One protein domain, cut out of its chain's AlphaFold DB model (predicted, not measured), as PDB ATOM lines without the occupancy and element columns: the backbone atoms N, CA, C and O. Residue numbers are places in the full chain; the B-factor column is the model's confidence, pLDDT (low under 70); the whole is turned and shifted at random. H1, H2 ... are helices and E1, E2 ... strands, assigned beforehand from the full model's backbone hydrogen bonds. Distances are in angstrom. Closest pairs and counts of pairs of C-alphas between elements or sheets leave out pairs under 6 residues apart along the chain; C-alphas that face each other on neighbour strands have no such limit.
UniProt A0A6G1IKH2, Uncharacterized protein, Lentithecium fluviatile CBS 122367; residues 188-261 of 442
ATOM      1  N   ASP A 188     170.810 308.824 195.840       79.00
ATOM      2  CA  ASP A 188     171.484 309.309 194.635       79.00
ATOM      3  C   ASP A 188     170.613 310.254 193.796       79.00
ATOM      4  O   ASP A 188     171.138 311.141 193.118       79.00
ATOM      5  N   SER A 189     169.289 310.064 193.794       82.25
ATOM      6  CA  SER A 189     168.377 310.942 193.052       82.25
ATOM      7  C   SER A 189     168.243 312.295 193.743       82.25
ATOM      8  O   SER A 189     168.382 313.332 193.092       82.25
ATOM      9  N   GLU A 190     168.047 312.297 195.064       81.00
ATOM     10  CA  GLU A 190     167.967 313.538 195.836       81.00
ATOM     11  C   GLU A 190     169.279 314.327 195.802       81.00
ATOM     12  O   GLU A 190     169.275 315.556 195.740       81.00
ATOM     13  N   GLU A 191     170.422 313.644 195.849       87.50
ATOM     14  CA  GLU A 191     171.729 314.296 195.766       87.50
ATOM     15  C   GLU A 191     171.964 314.949 194.403       87.50
ATOM     16  O   GLU A 191     172.505 316.058 194.339       87.50
ATOM     17  N   LYS A 192     171.514 314.311 193.315       89.00
ATOM     18  CA  LYS A 192     171.572 314.890 191.963       89.00
ATOM     19  C   LYS A 192     170.695 316.131 191.846       89.00
ATOM     20  O   LYS A 192     171.167 317.141 191.326       89.00
ATOM     21  N   GLU A 193     169.472 316.090 192.368       90.56
ATOM     22  CA  GLU A 193     168.570 317.248 192.373       90.56
ATOM     23  C   GLU A 193     169.160 318.412 193.188       90.56
ATOM     24  O   GLU A 193     169.293 319.531 192.684       90.56
ATOM     25  N   LYS A 194     169.669 318.130 194.396       93.75
ATOM     26  CA  LYS A 194     170.368 319.119 195.238       93.75
ATOM     27  C   LYS A 194     171.605 319.698 194.540       93.75
ATOM     28  O   LYS A 194     171.903 320.886 194.692       93.75
ATOM     29  N   LEU A 195     172.349 318.889 193.782       94.88
ATOM     30  CA  LEU A 195     173.501 319.347 193.001       94.88
ATOM     31  C   LEU A 195     173.076 320.282 191.861       94.88
ATOM     32  O   LEU A 195     173.705 321.326 191.667       94.88
ATOM     33  N   GLU A 196     172.018 319.937 191.128       96.69
ATOM     34  CA  GLU A 196     171.473 320.778 190.061       96.69
ATOM     35  C   GLU A 196     171.024 322.140 190.585       96.69
ATOM     36  O   GLU A 196     171.387 323.168 190.004       96.69
ATOM     37  N   ASP A 197     170.315 322.170 191.709       97.25
ATOM     38  CA  ASP A 197     169.853 323.416 192.319       97.25
ATOM     39  C   ASP A 197     171.011 324.278 192.823       97.25
ATOM     40  O   ASP A 197     171.023 325.496 192.610       97.25
ATOM     41  N   ARG A 198     172.053 323.661 193.395       96.69
ATOM     42  CA  ARG A 198     173.291 324.367 193.761       96.69
ATOM     43  C   ARG A 198     173.984 324.982 192.547       96.69
ATOM     44  O   ARG A 198     174.430 326.127 192.628       96.69
ATOM     45  N   ILE A 199     174.063 324.260 191.427       98.06
ATOM     46  CA  ILE A 199     174.653 324.772 190.180       98.06
ATOM     47  C   ILE A 199     173.804 325.918 189.618       98.06
ATOM     48  O   ILE A 199     174.355 326.956 189.249       98.06
ATOM     49  N   ARG A 200     172.470 325.787 189.594       98.25
ATOM     50  CA  ARG A 200     171.561 326.863 189.159       98.25
ATOM     51  C   ARG A 200     171.716 328.115 190.025       98.25
ATOM     52  O   ARG A 200     171.835 329.212 189.477       98.25
ATOM     53  N   GLY A 201     171.789 327.955 191.348       97.62
ATOM     54  CA  GLY A 201     172.025 329.052 192.288       97.62
ATOM     55  C   GLY A 201     173.375 329.744 192.067       97.62
ATOM     56  O   GLY A 201     173.437 330.972 192.001       97.62
ATOM     57  N   ALA A 202     174.445 328.970 191.866       98.12
ATOM     58  CA  ALA A 202     175.777 329.498 191.557       98.12
ATOM     59  C   ALA A 202     175.809 330.255 190.215       98.12
ATOM     60  O   ALA A 202     176.395 331.335 190.110       98.12
ATOM     61  N   LEU A 203     175.127 329.738 189.188       98.38
ATOM     62  CA  LEU A 203     175.003 330.411 187.893       98.38
ATOM     63  C   LEU A 203     174.227 331.723 187.997       98.38
ATOM     64  O   LEU A 203     174.654 332.721 187.418       98.38
ATOM     65  N   ALA A 204     173.115 331.740 188.736       98.38
ATOM     66  CA  ALA A 204     172.348 332.958 188.978       98.38
ATOM     67  C   ALA A 204     173.210 334.018 189.679       98.38
ATOM     68  O   ALA A 204     173.296 335.147 189.200       98.38
ATOM     69  N   HIS A 205     173.926 333.630 190.738       98.19
ATOM     70  CA  HIS A 205     174.837 334.509 191.471       98.19
ATOM     71  C   HIS A 205     176.000 335.030 190.609       98.19
ATOM     72  O   HIS A 205     176.363 336.202 190.660       98.19
ATOM     73  N   THR A 206     176.597 334.177 189.777       98.31
ATOM     74  CA  THR A 206     177.692 334.606 188.892       98.31
ATOM     75  C   THR A 206     177.190 335.599 187.840       98.31
ATOM     76  O   THR A 206     177.835 336.616 187.584       98.31
ATOM     77  N   ARG A 207     175.998 335.358 187.279       98.38
ATOM     78  CA  ARG A 207     175.356 336.266 186.317       98.38
ATOM     79  C   ARG A 207     175.045 337.633 186.920       98.38
ATOM     80  O   ARG A 207     175.276 338.629 186.243       98.38
ATOM     81  N   THR A 208     174.552 337.704 188.160       98.12
ATOM     82  CA  THR A 208     174.264 338.996 188.811       98.12
ATOM     83  C   THR A 208     175.532 339.823 189.014       98.12
ATOM     84  O   THR A 208     175.510 341.028 188.775       98.12
ATOM     85  N   HIS A 209     176.654 339.191 189.374       98.06
ATOM     86  CA  HIS A 209     177.945 339.875 189.496       98.06
ATOM     87  C   HIS A 209     178.460 340.409 188.155       98.06
ATOM     88  O   HIS A 209     178.825 341.585 188.073       98.06
ATOM     89  N   PHE A 210     178.420 339.588 187.102       97.44
ATOM     90  CA  PHE A 210     178.850 340.003 185.763       97.44
ATOM     91  C   PHE A 210     177.963 341.101 185.176       97.44
ATOM     92  O   PHE A 210     178.485 342.049 184.597       97.44
ATOM     93  N   ALA A 211     176.646 341.037 185.392       97.69
ATOM     94  CA  ALA A 211     175.731 342.111 185.008       97.69
ATOM     95  C   ALA A 211     176.046 343.434 185.731       97.69
ATOM     96  O   ALA A 211     175.880 344.504 185.155       97.69
ATOM     97  N   ALA A 212     176.546 343.365 186.969       97.75
ATOM     98  CA  ALA A 212     177.002 344.523 187.736       97.75
ATOM     99  C   ALA A 212     178.436 344.982 187.389       97.75
ATOM    100  O   ALA A 212     178.942 345.903 188.026       97.75
ATOM    101  N   GLY A 213     179.119 344.340 186.430       97.44
ATOM    102  CA  GLY A 213     180.514 344.649 186.088       97.44
ATOM    103  C   GLY A 213     181.520 344.286 187.187       97.44
ATOM    104  O   GLY A 213     182.614 344.841 187.236       97.44
ATOM    105  N   THR A 214     181.152 343.373 188.092       97.56
ATOM    106  CA  THR A 214     182.011 342.901 189.187       97.56
ATOM    107  C   THR A 214     182.290 341.406 189.052       97.56
ATOM    108  O   THR A 214     181.526 340.673 188.427       97.56
ATOM    109  N   HIS A 215     183.371 340.925 189.663       96.25
ATOM    110  CA  HIS A 215     183.663 339.493 189.731       96.25
ATOM    111  C   HIS A 215     183.209 338.904 191.079       96.25
ATOM    112  O   HIS A 215     183.341 339.579 192.105       96.25
ATOM    113  N   PRO A 216     182.695 337.657 191.110       97.25
ATOM    114  CA  PRO A 216     182.410 336.963 192.363       97.25
ATOM    115  C   PRO A 216     183.656 336.881 193.256       97.25
ATOM    116  O   PRO A 216     184.754 336.612 192.777       97.25
ATOM    117  N   THR A 217     183.489 337.075 194.565       96.25
ATOM    118  CA  THR A 217     184.606 337.009 195.530       96.25
ATOM    119  C   THR A 217     184.946 335.588 195.974       96.25
ATOM    120  O   THR A 217     186.021 335.356 196.518       96.25
ATOM    121  N   ALA A 218     184.014 334.649 195.813       96.25
ATOM    122  CA  ALA A 218     184.156 333.260 196.228       96.25
ATOM    123  C   ALA A 218     183.768 332.333 195.073       96.25
ATOM    124  O   ALA A 218     182.788 332.584 194.372       96.25
ATOM    125  N   PHE A 219     184.527 331.252 194.909       97.62
ATOM    126  CA  PHE A 219     184.319 330.248 193.870       97.62
ATOM    127  C   PHE A 219     184.196 328.859 194.495       97.62
ATOM    128  O   PHE A 219     184.808 328.570 195.525       97.62
ATOM    129  N   SER A 220     183.398 327.998 193.871       97.56
ATOM    130  CA  SER A 220     183.279 326.585 194.219       97.56
ATOM    131  C   SER A 220     183.569 325.731 192.998       97.56
ATOM    132  O   SER A 220     183.167 326.072 191.883       97.56
ATOM    133  N   ASN A 221     184.261 324.619 193.223       98.12
ATOM    134  CA  ASN A 221     184.593 323.664 192.180       98.12
ATOM    135  C   ASN A 221     183.558 322.537 192.188       98.12
ATOM    136  O   ASN A 221     183.380 321.848 193.193       98.12
ATOM    137  N   PHE A 222     182.884 322.355 191.059       97.81
ATOM    138  CA  PHE A 222     181.894 321.315 190.832       97.81
ATOM    139  C   PHE A 222     182.537 320.179 190.040       97.81
ATOM    140  O   PHE A 222     182.984 320.391 188.914       97.81
ATOM    141  N   ASN A 223     182.569 318.987 190.636       97.75
ATOM    142  CA  ASN A 223     182.943 317.743 189.972       97.75
ATOM    143  C   ASN A 223     181.668 317.018 189.542       97.75
ATOM    144  O   ASN A 223     180.869 316.642 190.402       97.75
ATOM    145  N   VAL A 224     181.464 316.835 188.239       97.00
ATOM    146  CA  VAL A 224     180.247 316.212 187.706       97.00
ATOM    147  C   VAL A 224     180.616 314.994 186.859       97.00
ATOM    148  O   VAL A 224     181.460 315.116 185.969       97.00
ATOM    149  N   PRO A 225     180.005 313.816 187.092       96.12
ATOM    150  CA  PRO A 225     180.283 312.628 186.293       96.12
ATOM    151  C   PRO A 225     179.862 312.829 184.830       96.12
ATOM    152  O   PRO A 225     178.798 313.384 184.549       96.12
ATOM    153  N   VAL A 226     180.688 312.346 183.894       97.06
ATOM    154  CA  VAL A 226     180.421 312.423 182.442       97.06
ATOM    155  C   VAL A 226     179.332 311.431 182.023       97.06
ATOM    156  O   VAL A 226     178.560 311.700 181.102       97.06
ATOM    157  N   LYS A 227     179.261 310.274 182.695       93.62
ATOM    158  CA  LYS A 227     178.292 309.207 182.419       93.62
ATOM    159  C   LYS A 227     177.560 308.804 183.709       93.62
ATOM    160  O   LYS A 227     178.240 308.503 184.687       93.62
ATOM    161  N   PRO A 228     176.213 308.734 183.713       90.00
ATOM    162  CA  PRO A 228     175.304 309.151 182.640       90.00
ATOM    163  C   PRO A 228     175.326 310.675 182.424       90.00
ATOM    164  O   PRO A 228     175.695 311.429 183.321       90.00
ATOM    165  N   HIS A 229     174.928 311.126 181.230       90.31
ATOM    166  CA  HIS A 229     174.834 312.558 180.930       90.31
ATOM    167  C   HIS A 229     173.795 313.206 181.855       90.31
ATOM    168  O   HIS A 229     172.602 312.939 181.733       90.31
ATOM    169  N   SER A 230     174.254 314.048 182.780       94.00
ATOM    170  CA  SER A 230     173.393 314.773 183.716       94.00
ATOM    171  C   SER A 230     172.995 316.152 183.176       94.00
ATOM    172  O   SER A 230     173.712 316.773 182.378       94.00
ATOM    173  N   ILE A 231     171.850 316.670 183.632       96.88
ATOM    174  CA  ILE A 231     171.411 318.038 183.314       96.88
ATOM    175  C   ILE A 231     172.421 319.041 183.891       96.88
ATOM    176  O   ILE A 231     172.803 319.987 183.200       96.88
ATOM    177  N   ALA A 232     172.935 318.776 185.097       96.94
ATOM    178  CA  ALA A 232     174.035 319.510 185.725       96.94
ATOM    179  C   ALA A 232     175.240 319.707 184.787       96.94
ATOM    180  O   ALA A 232     175.685 320.838 184.579       96.94
ATOM    181  N   LEU A 233     175.731 318.631 184.163       97.56
ATOM    182  CA  LEU A 233     176.864 318.693 183.234       97.56
ATOM    183  C   LEU A 233     176.556 319.568 182.014       97.56
ATOM    184  O   LEU A 233     177.378 320.378 181.586       97.56
ATOM    185  N   THR A 234     175.345 319.435 181.472       98.00
ATOM    186  CA  THR A 234     174.890 320.226 180.320       98.00
ATOM    187  C   THR A 234     174.816 321.717 180.658       98.00
ATOM    188  O   THR A 234     175.209 322.554 179.843       98.00
ATOM    189  N   LEU A 235     174.349 322.061 181.863       98.12
ATOM    190  CA  LEU A 235     174.314 323.441 182.352       98.12
ATOM    191  C   LEU A 235     175.724 324.025 182.488       98.12
ATOM    192  O   LEU A 235     175.955 325.145 182.032       98.12
ATOM    193  N   LEU A 236     176.667 323.263 183.052       98.19
ATOM    194  CA  LEU A 236     178.055 323.700 183.229       98.19
ATOM    195  C   LEU A 236     178.787 323.889 181.897       98.19
ATOM    196  O   LEU A 236     179.406 324.931 181.698       98.19
ATOM    197  N   ARG A 237     178.644 322.954 180.949       98.38
ATOM    198  CA  ARG A 237     179.217 323.085 179.595       98.38
ATOM    199  C   ARG A 237     178.695 324.328 178.869       98.38
ATOM    200  O   ARG A 237     179.480 325.084 178.299       98.38
ATOM    201  N   LYS A 238     177.380 324.589 178.932       98.44
ATOM    202  CA  LYS A 238     176.768 325.805 178.357       98.44
ATOM    203  C   LYS A 238     177.268 327.078 179.041       98.44
ATOM    204  O   LYS A 238     177.540 328.068 178.369       98.44
ATOM    205  N   ALA A 239     177.394 327.060 180.367       98.31
ATOM    206  CA  ALA A 239     177.903 328.196 181.125       98.31
ATOM    207  C   ALA A 239     179.382 328.480 180.833       98.31
ATOM    208  O   ALA A 239     179.759 329.646 180.742       98.31
ATOM    209  N   ALA A 240     180.199 327.443 180.647       98.44
ATOM    210  CA  ALA A 240     181.598 327.582 180.260       98.44
ATOM    211  C   ALA A 240     181.741 328.163 178.848       98.44
ATOM    212  O   ALA A 240     182.501 329.107 178.652       98.44
ATOM    213  N   ALA A 241     180.938 327.690 177.888       98.44
ATOM    214  CA  ALA A 241     180.898 328.255 176.536       98.44
ATOM    215  C   ALA A 241     180.478 329.739 176.517       98.44
ATOM    216  O   ALA A 241     180.937 330.500 175.673       98.44
ATOM    217  N   ALA A 242     179.634 330.160 177.464       98.00
ATOM    218  CA  ALA A 242     179.227 331.553 177.640       98.00
ATOM    219  C   ALA A 242     180.226 332.403 178.458       98.00
ATOM    220  O   ALA A 242     179.937 333.565 178.738       98.00
ATOM    221  N   GLY A 243     181.355 331.837 178.902       97.81
ATOM    222  CA  GLY A 243     182.334 332.524 179.753       97.81
ATOM    223  C   GLY A 243     181.858 332.802 181.187       97.81
ATOM    224  O   GLY A 243     182.466 333.606 181.883       97.81
ATOM    225  N   ILE A 244     180.767 332.164 181.634       98.25
ATOM    226  CA  ILE A 244     180.207 332.309 182.991       98.25
ATOM    227  C   ILE A 244     180.894 331.353 183.971       98.25
ATOM    228  O   ILE A 244     181.159 331.718 185.113       98.25
ATOM    229  N   ALA A 245     181.164 330.123 183.532       98.44
ATOM    230  CA  ALA A 245     181.906 329.128 184.301       98.44
ATOM    231  C   ALA A 245     183.333 328.994 183.769       98.44
ATOM    232  O   ALA A 245     183.560 329.105 182.564       98.44
ATOM    233  N   THR A 246     184.277 328.661 184.642       98.44
ATOM    234  CA  THR A 246     185.645 328.327 184.232       98.44
ATOM    235  C   THR A 246     185.779 326.815 184.148       98.44
ATOM    236  O   THR A 246     185.665 326.121 185.157       98.44
ATOM    237  N   PHE A 247     186.030 326.283 182.955       98.44
ATOM    238  CA  PHE A 247     186.419 324.883 182.802       98.44
ATOM    239  C   PHE A 247     187.842 324.684 183.342       98.44
ATOM    240  O   PHE A 247     188.747 325.418 182.949       98.44
ATOM    241  N   ILE A 248     188.033 323.721 184.251       98.31
ATOM    242  CA  ILE A 248     189.349 323.437 184.846       98.31
ATOM    243  C   ILE A 248     190.004 322.262 184.116       98.31
ATOM    244  O   ILE A 248     191.087 322.409 183.560       98.31
ATOM    245  N   TYR A 249     189.361 321.091 184.135       98.12
ATOM    246  CA  TYR A 249     189.852 319.890 183.463       98.12
ATOM    247  C   TYR A 249     188.734 318.868 183.226       98.12
ATOM    248  O   TYR A 249     187.652 318.940 183.817       98.12
ATOM    249  N   SER A 250     189.022 317.889 182.367       98.00
ATOM    250  CA  SER A 250     188.149 316.755 182.068       98.00
ATOM    251  C   SER A 250     188.908 315.437 182.220       98.00
ATOM    252  O   SER A 250     190.096 315.347 181.912       98.00
ATOM    253  N   SER A 251     188.203 314.428 182.717       97.81
ATOM    254  CA  SER A 251     188.591 313.025 182.833       97.81
ATOM    255  C   SER A 251     187.541 312.174 182.100       97.81
ATOM    256  O   SER A 251     186.383 312.590 182.005       97.81
ATOM    257  N   PRO A 252     187.866 310.950 181.631       97.62
ATOM    258  CA  PRO A 252     186.874 310.049 181.033       97.62
ATOM    259  C   PRO A 252     185.635 309.791 181.906       97.62
ATOM    260  O   PRO A 252     184.575 309.435 181.386       97.62
ATOM    261  N   THR A 253     185.763 309.945 183.227       97.19
ATOM    262  CA  THR A 253     184.690 309.700 184.197       97.19
ATOM    263  C   THR A 253     184.025 310.967 184.723       97.19
ATOM    264  O   THR A 253     182.862 310.894 185.121       97.19
ATOM    265  N   SER A 254     184.693 312.124 184.717       97.50
ATOM    266  CA  SER A 254     184.146 313.354 185.299       97.50
ATOM    267  C   SER A 254     184.743 314.638 184.722       97.50
ATOM    268  O   SER A 254     185.850 314.649 184.190       97.50
ATOM    269  N   GLU A 255     184.009 315.741 184.842       98.31
ATOM    270  CA  GLU A 255     184.455 317.081 184.460       98.31
ATOM    271  C   GLU A 255     184.416 318.029 185.654       98.31
ATOM    272  O   GLU A 255     183.513 317.960 186.492       98.31
ATOM    273  N   TYR A 256     185.393 318.935 185.701       98.31
ATOM    274  CA  TYR A 256     185.558 319.901 186.777       98.31
ATOM    275  C   TYR A 256     185.379 321.330 186.269       98.31
ATOM    276  O   TYR A 256     186.083 321.785 185.362       98.31
ATOM    277  N   TYR A 257     184.471 322.057 186.916       98.69
ATOM    278  CA  TYR A 257     184.153 323.450 186.610       98.69
ATOM    279  C   TYR A 257     184.247 324.315 187.863       98.69
ATOM    280  O   TYR A 257     183.827 323.894 188.938       98.69
ATOM    281  N   SER A 258     184.744 325.540 187.724       98.44
ATOM    282  CA  SER A 258     184.696 326.566 188.765       98.44
ATOM    283  C   SER A 258     183.572 327.556 188.482       98.44
ATOM    284  O   SER A 258     183.423 328.034 187.354       98.44
ATOM    285  N   LEU A 259     182.782 327.872 189.504       98.38
ATOM    286  CA  LEU A 259     181.686 328.838 189.433       98.38
ATOM    287  C   LEU A 259     181.685 329.751 190.652       98.38
ATOM    288  O   LEU A 259     181.989 329.314 191.763       98.38
ATOM    289  N   GLY A 260     181.294 331.008 190.449       98.19
ATOM    290  CA  GLY A 260     181.099 331.954 191.539       98.19
ATOM    291  C   GLY A 260     179.923 331.533 192.416       98.19
ATOM    292  O   GLY A 260     178.823 331.293 191.921       98.19
ATOM    293  N   ILE A 261     180.134 331.468 193.725       97.81
ATOM    294  CA  ILE A 261     179.084 331.154 194.700       97.81
ATOM    295  C   ILE A 261     178.874 332.334 195.646       97.81
ATOM    296  O   ILE A 261     179.813 333.110 195.860       97.81
TER     297      ILE A 261
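What this domain is: This is residues 188 to 261 of the 442 residues of an uncharacterized protein of Lentithecium fluviatile CBS 122367 (UniProt A0A6G1IKH2). A long helix, H1, and a shorter one, H2, run the same way over one face of a small antiparallel sheet, E1 E3 E2, whose other face is bare, making two layers. H1 lies along the longest axis. The printed part has 74 residues, with two named helices and three named strands in the order H1 E1 H2 E2 E3; the class is mixed, helices and strands. It is compact, with a radius of gyration of the C-alphas of 12.0 A and spans of 36 by 25 by 18 A.

How they stand to each other: Start with H1, residues 188 to 211: its residues 195 to 203 alone touch H2, residues 231 to 241, at a shallow tilt of 24 degrees, with C-alphas 196 and 232 closest, 5.2 A apart. Both are on the same face of the sheet E1, residues 219 to 225, E3, residues 254 to 260, and E2, residues 246 to 250, at heights over the sheet of 8.9 A for H1 and 9.2 A for H2. E1, H2 and E2 form a split strand-helix-strand unit, two strands running the same way with E3 between them in the sheet, and its crossover is right-handed. Between E1 and E3 find N 222 and O 257, 2.8 A apart; in the hairpin E2 and E3, N 258 and O 246, also 2.8 A. In H1 and H2 every O i to N i+4 pair is within hydrogen-bond range.

Where its parts are: Find C-alpha 188 at (171.484, 309.309, 194.635); from there H1 runs 34.4 A to residue 211. E1 then spans 19.6 A, H2 15.5 A, E2 12.0 A and E3 19.9 A, ending at C-alpha 260, (181.099, 331.954, 191.539).

The domain as a whole: The C-alphas of Asp 188 and Gly 213 are farthest apart, 37.5 A. The printed part has no cut and no long link, and no printed residue is under 70 in pLDDT.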